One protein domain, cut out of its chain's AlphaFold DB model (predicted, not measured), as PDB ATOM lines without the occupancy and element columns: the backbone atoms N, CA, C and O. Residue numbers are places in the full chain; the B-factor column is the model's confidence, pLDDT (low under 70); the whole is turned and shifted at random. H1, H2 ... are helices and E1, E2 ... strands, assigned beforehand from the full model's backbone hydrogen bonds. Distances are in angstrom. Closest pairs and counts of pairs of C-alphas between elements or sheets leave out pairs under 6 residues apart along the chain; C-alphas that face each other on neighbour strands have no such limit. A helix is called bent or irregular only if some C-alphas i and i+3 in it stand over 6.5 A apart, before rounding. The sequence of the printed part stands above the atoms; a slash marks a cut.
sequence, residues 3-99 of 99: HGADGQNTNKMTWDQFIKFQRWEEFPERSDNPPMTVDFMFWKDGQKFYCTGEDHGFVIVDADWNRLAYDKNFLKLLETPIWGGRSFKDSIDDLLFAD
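What this domain is: This is residues 3 to 99 of the 99 residues of an uncharacterized protein of Lachnospiraceae bacterium (UniProt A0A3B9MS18). A strongly twisted sheet of six strands forms one wall: the meander E2 to E5 is its broad part, and the short strands E7 and E1 extend it beyond E2. H2 packs on the E4 and E5 part of the wall, H3 only grazes the sheet, and H1 is off it; the long link of residues 22 to 39 swings out to one end, where Glu 29 lies. The printed part has 97 residues with three named helices and seven named strands, in the order E1 H1 E2 E3 E4 E5 H2 E6 H3 E7, and the class is mixed, helices and strands. The sheet runs E1, E7, E2, E3, E4, E5 and is antiparallel throughout. The whole is compact, with a radius of gyration of the C-alphas of 12.9 A, yet elongated, with spans of 39 by 25 by 23 A.

How they stand to each other: The sheet begins at its edge strand E1, residues 9 to 11, whose neighbour is E7, residues 96 to 98; N 11 and O 97 are 2.9 A apart, within hydrogen-bond range. The pairing of E7 is staggered: its residues 97 to 98 pair with E1, and its residues 96 to 97 with E2, residues 40 to 44, where N 43 and O 96 are 2.8 A apart. E1, H1, residues 15 to 21, and E2 form a split strand-helix-strand unit, two strands running the same way with E7 between them in the sheet, and its crossover is right-handed. E2, E3, residues 47 to 54, E4, residues 57 to 62, and E5, residues 67 to 71, form a meander, each strand the antiparallel neighbour of the one before; each successive two form a hairpin. N 49 and O 42 are 2.8 A apart across E2 and E3, N 50 and O 61 are 2.9 A apart across E3 and E4, and N 58 and O 71 are 2.8 A apart across E4 and E5. H2, residues 74 to 79, is on the sheet at a height of 8.1 A; its closest C-alphas to E5 are those of Leu 77 and Asp 71, 5.0 A apart. It lies only just over E4 and E5, with 3 of its C-alphas on each, slantwise to the strands, at 39 degrees to E4 on the local plane. E6, residues 81 to 83, pairs with no named strand, but pairs antiparallel with residues 86 to 87. H3, residues 88 to 94, only grazes the sheet; it touches H2 at a steep tilt of 66 degrees, the same way, with the closest C-alphas, those of Leu 78 and Phe 88, 5.0 A apart. H1 and H3 only just touch, with 3 pairs of C-alphas within 8 A, about perpendicular at 85 degrees; the closest are those of Trp 15 and Ile 92, 6.5 A apart. H1 is not on the sheet, and H1 and H2 are apart. Each O i to N i+4 pair is within hydrogen-bond range in H1 and H2; in H3 it is 1 of 3, with 2 of 4 O i to N i+3 pairs.

Where its parts are: E1 begins at C-alpha 9, (-29.200, -20.635, 26.065). H1 spans 9.6 A. E2 spans 13.3 A, E3 21.1 A, E4 17.0 A and E5 11.1 A; E3 ends at C-alpha 54, (-39.007, -18.945, 1.304). H2 spans 8.7 A and E6 6.3 A. H3 spans 9.5 A and is irregular: C-alphas 90 and 93 are 8.0 A apart. E7 ends at C-alpha 98, (-32.950, -19.497, 21.259).

The domain as a whole: The two C-alphas farthest apart, those of Gly 7 and Glu 29, are 39.1 A apart. The printed part has no cut and ends at the chain's last residue, Asp 99. The link from H1 to E2, 18 residues, is long; the other links are tight. The mean pLDDT of the printed part is 94.2, and Gly 4 alone is under 70.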
ATOM      1  N   HIS A   3     -30.490 -25.650  27.741       72.00
ATOM      2  CA  HIS A   3     -29.504 -25.503  26.679       72.00
ATOM      3  C   HIS A   3     -29.973 -26.240  25.428       72.00
ATOM      4  O   HIS A   3     -30.445 -27.376  25.521       72.00
ATOM      5  N   GLY A   4     -29.820 -25.602  24.268       68.12
ATOM      6  CA  GLY A   4     -29.916 -26.270  22.977       68.12
ATOM      7  C   GLY A   4     -28.821 -27.330  22.846       68.12
ATOM      8  O   GLY A   4     -27.829 -27.317  23.578       68.12
ATOM      9  N   ALA A   5     -28.972 -28.251  21.895       75.00
ATOM     10  CA  ALA A   5     -27.979 -29.310  21.675       75.00
ATOM     11  C   ALA A   5     -26.585 -28.777  21.273       75.00
ATOM     12  O   ALA A   5     -25.595 -29.493  21.385       75.00
ATOM     13  N   ASP A   6     -26.499 -27.515  20.842       78.06
ATOM     14  CA  ASP A   6     -25.265 -26.785  20.534       78.06
ATOM     15  C   ASP A   6     -24.754 -25.915  21.705       78.06
ATOM     16  O   ASP A   6     -23.799 -25.158  21.543       78.06
ATOM     17  N   GLY A   7     -25.365 -26.020  22.890       77.19
ATOM     18  CA  GLY A   7     -24.981 -25.285  24.096       77.19
ATOM     19  C   GLY A   7     -25.563 -23.873  24.211       77.19
ATOM     20  O   GLY A   7     -25.312 -23.210  25.218       77.19
ATOM     21  N   GLN A   8     -26.355 -23.411  23.235       82.81
ATOM     22  CA  GLN A   8     -27.020 -22.107  23.316       82.81
ATOM     23  C   GLN A   8     -28.002 -22.046  24.483       82.81
ATOM     24  O   GLN A   8     -28.645 -23.042  24.810       82.81
ATOM     25  N   ASN A   9     -28.131 -20.873  25.102       85.00
ATOM     26  CA  ASN A   9     -29.200 -20.635  26.065       85.00
ATOM     27  C   ASN A   9     -30.539 -20.686  25.340       85.00
ATOM     28  O   ASN A   9     -30.686 -20.144  24.244       85.00
ATOM     29  N   THR A  10     -31.484 -21.382  25.955       88.75
ATOM     30  CA  THR A  10     -32.815 -21.553  25.399       88.75
ATOM     31  C   THR A  10     -33.886 -21.329  26.443       88.75
ATOM     32  O   THR A  10     -33.688 -21.585  27.639       88.75
ATOM     33  N   ASN A  11     -35.057 -20.947  25.953       91.75
ATOM     34  CA  ASN A  11     -36.271 -20.790  26.728       91.75
ATOM     35  C   ASN A  11     -37.427 -21.584  26.116       91.75
ATOM     36  O   ASN A  11     -37.401 -22.006  24.959       91.75
ATOM     37  N   LYS A  12     -38.459 -21.807  26.930       94.12
ATOM     38  CA  LYS A  12     -39.737 -22.369  26.489       94.12
ATOM     39  C   LYS A  12     -40.753 -21.255  26.308       94.12
ATOM     40  O   LYS A  12     -40.732 -20.279  27.059       94.12
ATOM     41  N   MET A  13     -41.663 -21.438  25.360       94.94
ATOM     42  CA  MET A  13     -42.774 -20.523  25.125       94.94
ATOM     43  C   MET A  13     -44.065 -21.320  24.978       94.94
ATOM     44  O   MET A  13     -44.073 -22.357  24.327       94.94
ATOM     45  N   THR A  14     -45.154 -20.826  25.559       96.69
ATOM     46  CA  THR A  14     -46.504 -21.296  25.227       96.69
ATOM     47  C   THR A  14     -46.948 -20.720  23.882       96.69
ATOM     48  O   THR A  14     -46.355 -19.762  23.376       96.69
ATOM     49  N   TRP A  15     -48.053 -21.227  23.328       97.06
ATOM     50  CA  TRP A  15     -48.652 -20.659  22.114       97.06
ATOM     51  C   TRP A  15     -48.967 -19.160  22.239       97.06
ATOM     52  O   TRP A  15     -48.603 -18.379  21.365       97.06
ATOM     53  N   ASP A  16     -49.547 -18.726  23.360       97.12
ATOM     54  CA  ASP A  16     -49.853 -17.308  23.592       97.12
ATOM     55  C   ASP A  16     -48.591 -16.439  23.682       97.12
ATOM     56  O   ASP A  16     -48.589 -15.281  23.259       97.12
ATOM     57  N   GLN A  17     -47.505 -16.974  24.244       97.19
ATOM     58  CA  GLN A  17     -46.220 -16.276  24.271       97.19
ATOM     59  C   GLN A  17     -45.614 -16.189  22.869       97.19
ATOM     60  O   GLN A  17     -45.070 -15.147  22.517       97.19
ATOM     61  N   PHE A  18     -45.745 -17.241  22.061       97.12
ATOM     62  CA  PHE A  18     -45.296 -17.243  20.672       97.12
ATOM     63  C   PHE A  18     -46.072 -16.245  19.803       97.12
ATOM     64  O   PHE A  18     -45.462 -15.510  19.033       97.12
ATOM     65  N   ILE A  19     -47.394 -16.148  19.977       96.69
ATOM     66  CA  ILE A  19     -48.226 -15.126  19.319       96.69
ATOM     67  C   ILE A  19     -47.683 -13.721  19.612       96.69
ATOM     68  O   ILE A  19     -47.502 -12.932  18.686       96.69
ATOM     69  N   LYS A  20     -47.362 -13.427  20.881       96.75
ATOM     70  CA  LYS A  20     -46.771 -12.141  21.294       96.75
ATOM     71  C   LYS A  20     -45.361 -11.941  20.744       96.75
ATOM     72  O   LYS A  20     -45.003 -10.840  20.344       96.75
ATOM     73  N   PHE A  21     -44.551 -12.998  20.708       95.69
ATOM     74  CA  PHE A  21     -43.222 -12.961  20.095       95.69
ATOM     75  C   PHE A  21     -43.298 -12.580  18.613       95.69
ATOM     76  O   PHE A  21     -42.528 -11.738  18.157       95.69
ATOM     77  N   GLN A  22     -44.281 -13.125  17.894       96.69
ATOM     78  CA  GLN A  22     -44.575 -12.776  16.505       96.69
ATOM     79  C   GLN A  22     -45.401 -11.485  16.348       96.69
ATOM     80  O   GLN A  22     -45.684 -11.085  15.217       96.69
ATOM     81  N   ARG A  23     -45.772 -10.808  17.442       97.06
ATOM     82  CA  ARG A  23     -46.528  -9.542  17.451       97.06
ATOM     83  C   ARG A  23     -47.823  -9.594  16.641       97.06
ATOM     84  O   ARG A  23     -48.193  -8.634  15.966       97.06
ATOM     85  N   TRP A  24     -48.514 -10.731  16.650       96.19
ATOM     86  CA  TRP A  24     -49.739 -10.896  15.859       96.19
ATOM     87  C   TRP A  24     -50.873  -9.975  16.319       96.19
ATOM     88  O   TRP A  24     -51.769  -9.671  15.533       96.19
ATOM     89  N   GLU A  25     -50.822  -9.475  17.554       96.00
ATOM     90  CA  GLU A  25     -51.739  -8.455  18.060       96.00
ATOM     91  C   GLU A  25     -51.669  -7.123  17.293       96.00
ATOM     92  O   GLU A  25     -52.634  -6.361  17.332       96.00
ATOM     93  N   GLU A  26     -50.572  -6.848  16.576       96.50
ATOM     94  CA  GLU A  26     -50.427  -5.661  15.721       96.50
ATOM     95  C   GLU A  26     -51.168  -5.804  14.375       96.50
ATOM     96  O   GLU A  26     -51.346  -4.809  13.674       96.50
ATOM     97  N   PHE A  27     -51.636  -7.013  14.030       95.19
ATOM     98  CA  PHE A  27     -52.287  -7.341  12.751       95.19
ATOM     99  C   PHE A  27     -53.631  -8.075  12.942       95.19
ATOM    100  O   PHE A  27     -53.819  -9.181  12.415       95.19
ATOM    101  N   PRO A  28     -54.591  -7.513  13.701       94.19
ATOM    102  CA  PRO A  28     -55.858  -8.184  14.007       94.19
ATOM    103  C   PRO A  28     -56.694  -8.508  12.756       94.19
ATOM    104  O   PRO A  28     -57.452  -9.480  12.746       94.19
ATOM    105  N   GLU A  29     -56.539  -7.736  11.679       96.50
ATOM    106  CA  GLU A  29     -57.197  -7.952  10.388       96.50
ATOM    107  C   GLU A  29     -56.700  -9.198   9.646       96.50
ATOM    108  O   GLU A  29     -57.338  -9.637   8.691       96.50
ATOM    109  N   ARG A  30     -55.587  -9.785  10.096       94.06
ATOM    110  CA  ARG A  30     -54.947 -10.964   9.502       94.06
ATOM    111  C   ARG A  30     -55.020 -12.195  10.401       94.06
ATOM    112  O   ARG A  30     -54.159 -13.061  10.313       94.06
ATOM    113  N   SER A  31     -56.025 -12.297  11.268       92.44
ATOM    114  CA  SER A  31     -56.146 -13.405  12.234       92.44
ATOM    115  C   SER A  31     -56.140 -14.820  11.621       92.44
ATOM    116  O   SER A  31     -55.735 -15.767  12.292       92.44
ATOM    117  N   ASP A  32     -56.537 -14.976  10.356       93.56
ATOM    118  CA  ASP A  32     -56.540 -16.241   9.608       93.56
ATOM    119  C   ASP A  32     -55.269 -16.474   8.765       93.56
ATOM    120  O   ASP A  32     -55.023 -17.587   8.295       93.56
ATOM    121  N   ASN A  33     -54.458 -15.434   8.560       94.94
ATOM    122  CA  ASN A  33     -53.169 -15.484   7.872       94.94
ATOM    123  C   ASN A  33     -52.191 -14.440   8.441       94.94
ATOM    124  O   ASN A  33     -51.804 -13.481   7.739       94.94
ATOM    125  N   PRO A  34     -51.810 -14.590   9.717       96.38
ATOM    126  CA  PRO A  34     -50.964 -13.618  10.375       96.38
ATOM    127  C   PRO A  34     -49.574 -13.611   9.724       96.38
ATOM    128  O   PRO A  34     -49.133 -14.626   9.176       96.38
ATOM    129  N   PRO A  35     -48.873 -12.466   9.712       95.94
ATOM    130  CA  PRO A  35     -47.525 -12.412   9.170       95.94
ATOM    131  C   PRO A  35     -46.548 -13.204  10.042       95.94
ATOM    132  O   PRO A  35     -46.690 -13.277  11.261       95.94
ATOM    133  N   MET A  36     -45.497 -13.725   9.418       96.69
ATOM    134  CA  MET A  36     -44.264 -14.019  10.136       96.69
ATOM    135  C   MET A  36     -43.491 -12.707  10.268       96.69
ATOM    136  O   MET A  36     -43.131 -12.101   9.258       96.69
ATOM    137  N   THR A  37     -43.303 -12.225  11.492       96.50
ATOM    138  CA  THR A  37     -42.605 -10.956  11.758       96.50
ATOM    139  C   THR A  37     -41.148 -11.174  12.145       96.50
ATOM    140  O   THR A  37     -40.334 -10.262  12.000       96.50
ATOM    141  N   VAL A  38     -40.819 -12.381  12.611       94.44
ATOM    142  CA  VAL A  38     -39.479 -12.773  13.042       94.44
ATOM    143  C   VAL A  38     -39.186 -14.193  12.560       94.44
ATOM    144  O   VAL A  38     -39.967 -15.105  12.836       94.44
ATOM    145  N   ASP A  39     -38.052 -14.373  11.881       95.88
ATOM    146  CA  ASP A  39     -37.450 -15.685  11.620       95.88
ATOM    147  C   ASP A  39     -36.902 -16.262  12.925       95.88
ATOM    148  O   ASP A  39     -36.312 -15.540  13.731       95.88
ATOM    149  N   PHE A  40     -37.046 -17.568  13.140       95.81
ATOM    150  CA  PHE A  40     -36.624 -18.177  14.400       95.81
ATOM    151  C   PHE A  40     -36.033 -19.566  14.216       95.81
ATOM    152  O   PHE A  40     -36.330 -20.297  13.270       95.81
ATOM    153  N   MET A  41     -35.189 -19.932  15.176       95.75
ATOM    154  CA  MET A  41     -34.656 -21.279  15.327       95.75
ATOM    155  C   MET A  41     -35.211 -21.909  16.598       95.75
ATOM    156  O   MET A  41     -35.470 -21.216  17.586       95.75
ATOM    157  N   PHE A  42     -35.370 -23.224  16.578       96.06
ATOM    158  CA  PHE A  42     -35.852 -23.973  17.728       96.06
ATOM    159  C   PHE A  42     -35.275 -25.388  17.744       96.06
ATOM    160  O   PHE A  42     -34.769 -25.886  16.735       96.06
ATOM    161  N   TRP A  43     -35.357 -26.046  18.897       95.88
ATOM    162  CA  TRP A  43     -34.967 -27.436  19.071       95.88
ATOM    163  C   TRP A  43     -36.163 -28.286  19.455       95.88
ATOM    164  O   TRP A  43     -36.981 -27.895  20.290       95.88
ATOM    165  N   LYS A  44     -36.205 -29.487  18.882       94.19
ATOM    166  CA  LYS A  44     -37.129 -30.556  19.248       94.19
ATOM    167  C   LYS A  44     -36.347 -31.857  19.340       94.19
ATOM    168  O   LYS A  44     -35.585 -32.170  18.433       94.19
ATOM    169  N   ASP A  45     -36.507 -32.594  20.436       91.75
ATOM    170  CA  ASP A  45     -35.840 -33.886  20.663       91.75
ATOM    171  C   ASP A  45     -34.308 -33.838  20.442       91.75
ATOM    172  O   ASP A  45     -33.696 -34.783  19.955       91.75
ATOM    173  N   GLY A  46     -33.678 -32.706  20.782       90.50
ATOM    174  CA  GLY A  46     -32.237 -32.481  20.602       90.50
ATOM    175  C   GLY A  46     -31.801 -32.123  19.175       90.50
ATOM    176  O   GLY A  46     -30.626 -31.840  18.961       90.50
ATOM    177  N   GLN A  47     -32.715 -32.072  18.207       93.56
ATOM    178  CA  GLN A  47     -32.435 -31.643  16.838       93.56
ATOM    179  C   GLN A  47     -32.808 -30.172  16.639       93.56
ATOM    180  O   GLN A  47     -33.795 -29.698  17.198       93.56
ATOM    181  N   LYS A  48     -32.003 -29.457  15.847       95.38
ATOM    182  CA  LYS A  48     -32.193 -28.041  15.515       95.38
ATOM    183  C   LYS A  48     -33.004 -27.880  14.230       95.38
ATOM    184  O   LYS A  48     -32.774 -28.607  13.263       95.38
ATOM    185  N   PHE A  49     -33.888 -26.892  14.227       97.31
ATOM    186  CA  PHE A  49     -34.752 -26.531  13.110       97.31
ATOM    187  C   PHE A  49     -34.802 -25.013  12.940       97.31
ATOM    188  O   PHE A  49     -34.524 -24.259  13.879       97.31
ATOM    189  N   TYR A  50     -35.204 -24.578  11.752       97.56
ATOM    190  CA  TYR A  50     -35.419 -23.171  11.425       97.56
ATOM    191  C   TYR A  50     -36.803 -22.977  10.822       97.56
ATOM    192  O   TYR A  50     -37.287 -23.834  10.082       97.56
ATOM    193  N   CYS A  51     -37.416 -21.836  11.118       97.81
ATOM    194  CA  CYS A  51     -38.607 -21.345  10.447       97.81
ATOM    195  C   CYS A  51     -38.301 -19.969   9.851       97.81
ATOM    196  O   CYS A  51     -37.911 -19.051  10.574       97.81
ATOM    197  N   THR A  52     -38.442 -19.851   8.534       97.38
ATOM    198  CA  THR A  52     -38.053 -18.656   7.772       97.38
ATOM    199  C   THR A  52     -38.940 -18.482   6.536       97.38
ATOM    200  O   THR A  52     -39.790 -19.325   6.225       97.38
ATOM    201  N   GLY A  53     -38.777 -17.356   5.848       95.12
ATOM    202  CA  GLY A  53     -39.434 -17.065   4.587       95.12
ATOM    203  C   GLY A  53     -38.730 -17.775   3.438       95.12
ATOM    204  O   GLY A  53     -37.505 -17.799   3.352       95.12
ATOM    205  N   GLU A  54     -39.514 -18.319   2.519       91.06
ATOM    206  CA  GLU A  54     -39.007 -18.945   1.304       91.06
ATOM    207  C   GLU A  54     -40.015 -18.719   0.182       91.06
ATOM    208  O   GLU A  54     -41.193 -19.012   0.360       91.06
ATOM    209  N   ASP A  55     -39.569 -18.160  -0.949       83.88
ATOM    210  CA  ASP A  55     -40.338 -17.957  -2.187       83.88
ATOM    211  C   ASP A  55     -41.859 -17.803  -2.008       83.88
ATOM    212  O   ASP A  55     -42.629 -18.768  -2.050       83.88
ATOM    213  N   HIS A  56     -42.323 -16.561  -1.853       90.38
ATOM    214  CA  HIS A  56     -43.746 -16.227  -1.697       90.38
ATOM    215  C   HIS A  56     -44.480 -16.963  -0.551       90.38
ATOM    216  O   HIS A  56     -45.714 -16.937  -0.522       90.38
ATOM    217  N   GLY A  57     -43.760 -17.603   0.372       96.00
ATOM    218  CA  GLY A  57     -44.317 -18.338   1.500       96.00
ATOM    219  C   GLY A  57     -43.320 -18.516   2.642       96.00
ATOM    220  O   GLY A  57     -42.396 -17.718   2.820       96.00
ATOM    221  N   PHE A  58     -43.556 -19.552   3.436       97.94
ATOM    222  CA  PHE A  58     -42.861 -19.834   4.685       97.94
ATOM    223  C   PHE A  58     -42.497 -21.312   4.742       97.94
ATOM    224  O   PHE A  58     -43.244 -22.156   4.240       97.94
ATOM    225  N   VAL A  59     -41.377 -21.631   5.383       98.31
ATOM    226  CA  VAL A  59     -40.837 -22.989   5.434       98.31
ATOM    227  C   VAL A  59     -40.312 -23.325   6.825       98.31
ATOM    228  O   VAL A  59     -39.737 -22.475   7.504       98.31
ATOM    229  N   ILE A  60     -40.482 -24.586   7.226       98.44
ATOM    230  CA  ILE A  60     -39.731 -25.197   8.327       98.44
ATOM    231  C   ILE A  60     -38.707 -26.155   7.724       98.44
ATOM    232  O   ILE A  60     -39.066 -27.032   6.933       98.44
ATOM    233  N   VAL A  61     -37.444 -26.003   8.119       98.12
ATOM    234  CA  VAL A  61     -36.318 -26.824   7.655       98.12
ATOM    235  C   VAL A  61     -35.536 -27.414   8.827       98.12
ATOM    236  O   VAL A  61     -35.554 -26.873   9.937       98.12
ATOM    237  N   ASP A  62     -34.840 -28.521   8.584       97.25
ATOM    238  CA  ASP A  62     -33.851 -29.058   9.520       97.25
ATOM    239  C   ASP A  62     -32.492 -28.332   9.421       97.25
ATOM    240  O   ASP A  62     -32.317 -27.373   8.666       97.25
ATOM    241  N   ALA A  63     -31.520 -28.779  10.219       95.31
ATOM    242  CA  ALA A  63     -30.173 -28.212  10.253       95.31
ATOM    243  C   ALA A  63     -29.392 -28.334   8.928       95.31
ATOM    244  O   ALA A  63     -28.466 -27.553   8.707       95.31
ATOM    245  N   ASP A  64     -29.781 -29.271   8.064       97.00
ATOM    246  CA  ASP A  64     -29.174 -29.525   6.757       97.00
ATOM    247  C   ASP A  64     -29.957 -28.842   5.618       97.00
ATOM    248  O   ASP A  64     -29.688 -29.088   4.442       97.00
ATOM    249  N   TRP A  65     -30.903 -27.955   5.958       95.56
ATOM    250  CA  TRP A  65     -31.783 -27.230   5.034       95.56
ATOM    251  C   TRP A  65     -32.758 -28.116   4.249       95.56
ATOM    252  O   TRP A  65     -33.304 -27.689   3.227       95.56
ATOM    253  N   ASN A  66     -33.044 -29.329   4.726       97.00
ATOM    254  CA  ASN A  66     -34.114 -30.129   4.143       97.00
ATOM    255  C   ASN A  66     -35.470 -29.561   4.571       97.00
ATOM    256  O   ASN A  66     -35.722 -29.338   5.757       97.00
ATOM    257  N   ARG A  67     -36.367 -29.358   3.601       97.31
ATOM    258  CA  ARG A  67     -37.727 -28.866   3.856       97.31
ATOM    259  C   ARG A  67     -38.572 -29.932   4.542       97.31
ATOM    260  O   ARG A  67     -38.724 -31.036   4.024       97.31
ATOM    261  N   LEU A  68     -39.170 -29.559   5.668       97.75
ATOM    262  CA  LEU A  68     -40.104 -30.395   6.420       97.75
ATOM    263  C   LEU A  68     -41.557 -29.990   6.170       97.75
ATOM    264  O   LEU A  68     -42.428 -30.849   6.087       97.75
ATOM    265  N   ALA A  69     -41.815 -28.690   6.020       98.00
ATOM    266  CA  ALA A  69     -43.123 -28.154   5.662       98.00
ATOM    267  C   ALA A  69     -42.978 -26.811   4.942       98.00
ATOM    268  O   ALA A  69     -42.029 -26.075   5.199       98.00
ATOM    269  N   TYR A  70     -43.933 -26.496   4.065       97.94
ATOM    270  CA  TYR A  70     -44.037 -25.220   3.359       97.94
ATOM    271  C   TYR A  70     -45.508 -24.821   3.229       97.94
ATOM    272  O   TYR A  70     -46.332 -25.654   2.848       97.94
ATOM    273  N   ASP A  71     -45.827 -23.551   3.474       98.12
ATOM    274  CA  ASP A  71     -47.134 -22.973   3.152       98.12
ATOM    275  C   ASP A  71     -47.001 -21.463   2.889       98.12
ATOM    276  O   ASP A  71     -46.108 -20.792   3.404       98.12
ATOM    277  N   LYS A  72     -47.909 -20.903   2.086       97.06
ATOM    278  CA  LYS A  72     -47.997 -19.449   1.858       97.06
ATOM    279  C   LYS A  72     -48.708 -18.716   2.995       97.06
ATOM    280  O   LYS A  72     -48.637 -17.492   3.078       97.06
ATOM    281  N   ASN A  73     -49.438 -19.447   3.829       97.56
ATOM    282  CA  ASN A  73     -50.088 -18.965   5.031       97.56
ATOM    283  C   ASN A  73     -49.309 -19.465   6.247       97.56
ATOM    284  O   ASN A  73     -49.161 -20.668   6.460       97.56
ATOM    285  N   PHE A  74     -48.825 -18.525   7.053       97.69
ATOM    286  CA  PHE A  74     -47.921 -18.854   8.145       97.69
ATOM    287  C   PHE A  74     -48.606 -19.682   9.238       97.69
ATOM    288  O   PHE A  74     -48.036 -20.655   9.718       97.69
ATOM    289  N   LEU A  75     -49.859 -19.376   9.579       97.94
ATOM    290  CA  LEU A  75     -50.605 -20.170  10.555       97.94
ATOM    291  C   LEU A  75     -50.816 -21.609  10.061       97.94
ATOM    292  O   LEU A  75     -50.610 -22.548  10.825       97.94
ATOM    293  N   LYS A  76     -51.136 -21.792   8.772       98.25
ATOM    294  CA  LYS A  76     -51.271 -23.132   8.178       98.25
ATOM    295  C   LYS A  76     -49.966 -23.916   8.185       98.25
ATOM    296  O   LYS A  76     -49.995 -25.113   8.461       98.25
ATOM    297  N   LEU A  77     -48.828 -23.263   7.942       98.38
ATOM    298  CA  LEU A  77     -47.517 -23.897   8.100       98.38
ATOM    299  C   LEU A  77     -47.348 -24.433   9.530       98.38
ATOM    300  O   LEU A  77     -46.983 -25.592   9.712       98.38
ATOM    301  N   LEU A  78     -47.644 -23.611  10.541       98.19
ATOM    302  CA  LEU A  78     -47.477 -23.986  11.950       98.19
ATOM    303  C   LEU A  78     -48.464 -25.073  12.410       98.19
ATOM    304  O   LEU A  78     -48.181 -25.778  13.378       98.19
ATOM    305  N   GLU A  79     -49.594 -25.223  11.718       98.12
ATOM    306  CA  GLU A  79     -50.601 -26.274  11.924       98.12
ATOM    307  C   GLU A  79     -50.369 -27.516  11.049       98.12
ATOM    308  O   GLU A  79     -51.033 -28.538  11.232       98.12
ATOM    309  N   THR A  80     -49.411 -27.471  10.120       98.19
ATOM    310  CA  THR A  80     -49.076 -28.614   9.268       98.19
ATOM    311  C   THR A  80     -48.400 -29.707  10.105       98.19
ATOM    312  O   THR A  80     -47.432 -29.421  10.812       98.19
ATOM    313  N   PRO A  81     -48.864 -30.969  10.042       97.88
ATOM    314  CA  PRO A  81     -48.217 -32.083  10.728       97.88
ATOM    315  C   PRO A  81     -46.811 -32.370  10.185       97.88
ATOM    316  O   PRO A  81     -46.651 -32.611   8.991       97.88
ATOM    317  N   ILE A  82     -45.810 -32.410  11.069       96.19
ATOM    318  CA  ILE A  82     -44.400 -32.660  10.712       96.19
ATOM    319  C   ILE A  82     -43.859 -33.889  11.448       96.19
ATOM    320  O   ILE A  82     -43.246 -34.766  10.840       96.19
ATOM    321  N   TRP A  83     -44.110 -34.001  12.754       95.50
ATOM    322  CA  TRP A  83     -43.496 -35.036  13.593       95.50
ATOM    323  C   TRP A  83     -44.531 -36.054  14.053       95.50
ATOM    324  O   TRP A  83     -45.232 -35.845  15.042       95.50
ATOM    325  N   GLY A  84     -44.642 -37.166  13.324       91.25
ATOM    326  CA  GLY A  84     -45.541 -38.264  13.697       91.25
ATOM    327  C   GLY A  84     -47.010 -37.838  13.792       91.25
ATOM    328  O   GLY A  84     -47.738 -38.328  14.648       91.25
ATOM    329  N   GLY A  85     -47.430 -36.890  12.947       94.06
ATOM    330  CA  GLY A  85     -48.788 -36.344  12.947       94.06
ATOM    331  C   GLY A  85     -48.997 -35.107  13.829       94.06
ATOM    332  O   GLY A  85     -50.069 -34.519  13.751       94.06
ATOM    333  N   ARG A  86     -48.002 -34.676  14.618       97.19
ATOM    334  CA  ARG A  86     -48.057 -33.415  15.380       97.19
ATOM    335  C   ARG A  86     -47.465 -32.261  14.574       97.19
ATOM    336  O   ARG A  86     -46.435 -32.423  13.911       97.19
ATOM    337  N   SER A  87     -48.107 -31.103  14.654       98.12
ATOM    338  CA  SER A  87     -47.631 -29.853  14.060       98.12
ATOM    339  C   SER A  87     -46.660 -29.099  14.978       98.12
ATOM    340  O   SER A  87     -46.394 -29.526  16.109       98.12
ATOM    341  N   PHE A  88     -46.138 -27.960  14.508       98.06
ATOM    342  CA  PHE A  88     -45.412 -27.015  15.363       98.06
ATOM    343  C   PHE A  88     -46.287 -26.545  16.524       98.06
ATOM    344  O   PHE A  88     -45.876 -26.643  17.680       98.06
ATOM    345  N   LYS A  89     -47.512 -26.106  16.222       97.75
ATOM    346  CA  LYS A  89     -48.461 -25.595  17.215       97.75
ATOM    347  C   LYS A  89     -48.796 -26.643  18.275       97.75
ATOM    348  O   LYS A  89     -48.786 -26.322  19.459       97.75
ATOM    349  N   ASP A  90     -48.999 -27.899  17.873       97.88
ATOM    350  CA  ASP A  90     -49.265 -29.001  18.813       97.88
ATOM    351  C   ASP A  90     -48.059 -29.347  19.689       97.88
ATOM    352  O   ASP A  90     -48.216 -29.987  20.729       97.88
ATOM    353  N   SER A  91     -46.851 -29.014  19.236       97.44
ATOM    354  CA  SER A  91     -45.592 -29.404  19.877       97.44
ATOM    355  C   SER A  91     -44.948 -28.275  20.672       97.44
ATOM    356  O   SER A  91     -43.905 -28.512  21.266       97.44
ATOM    357  N   ILE A  92     -45.524 -27.069  20.690       97.38
ATOM    358  CA  ILE A  92     -44.814 -25.862  21.131       97.38
ATOM    359  C   ILE A  92     -44.265 -25.941  22.564       97.38
ATOM    360  O   ILE A  92     -43.135 -25.526  22.807       97.38
ATOM    361  N   ASP A  93     -45.001 -26.567  23.483       94.38
ATOM    362  CA  ASP A  93     -44.579 -26.729  24.882       94.38
ATOM    363  C   ASP A  93     -43.367 -27.680  25.044       94.38
ATOM    364  O   ASP A  93     -42.649 -27.652  26.058       94.38
ATOM    365  N   ASP A  94     -43.112 -28.508  24.026       94.50
ATOM    366  CA  ASP A  94     -41.971 -29.420  23.933       94.50
ATOM    367  C   ASP A  94     -40.751 -28.757  23.258       94.50
ATOM    368  O   ASP A  94     -39.647 -29.303  23.333       94.50
ATOM    369  N   LEU A  95     -40.917 -27.587  22.625       96.00
ATOM    370  CA  LEU A  95     -39.858 -26.898  21.883       96.00
ATOM    371  C   LEU A  95     -38.992 -26.017  22.788       96.00
ATOM    372  O   LEU A  95     -39.449 -25.446  23.782       96.00
ATOM    373  N   LEU A  96     -37.727 -25.883  22.403       95.62
ATOM    374  CA  LEU A  96     -36.788 -24.930  22.991       95.62
ATOM    375  C   LEU A  96     -36.458 -23.861  21.952       95.62
ATOM    376  O   LEU A  96     -36.133 -24.201  20.820       95.62
ATOM    377  N   PHE A  97     -36.514 -22.591  22.327       94.06
ATOM    378  CA  PHE A  97     -36.226 -21.447  21.461       94.06
ATOM    379  C   PHE A  97     -34.920 -20.794  21.890       94.06
ATOM    380  O   PHE A  97     -34.627 -20.779  23.082       94.06
ATOM    381  N   ALA A  98     -34.142 -20.280  20.937       87.12
ATOM    382  CA  ALA A  98     -32.950 -19.497  21.259       87.12
ATOM    383  C   ALA A  98     -33.344 -18.188  21.964       87.12
ATOM    384  O   ALA A  98     -34.357 -17.586  21.601       87.12
ATOM    385  N   ASP A  99     -32.540 -17.784  22.950       74.81
ATOM    386  CA  ASP A  99     -32.677 -16.504  23.666       74.81
ATOM    387  C   ASP A  99     -32.242 -15.289  22.840       74.81
ATOM    388  O   ASP A  99     -31.241 -15.397  22.092       74.81
TER     389      ASP A  99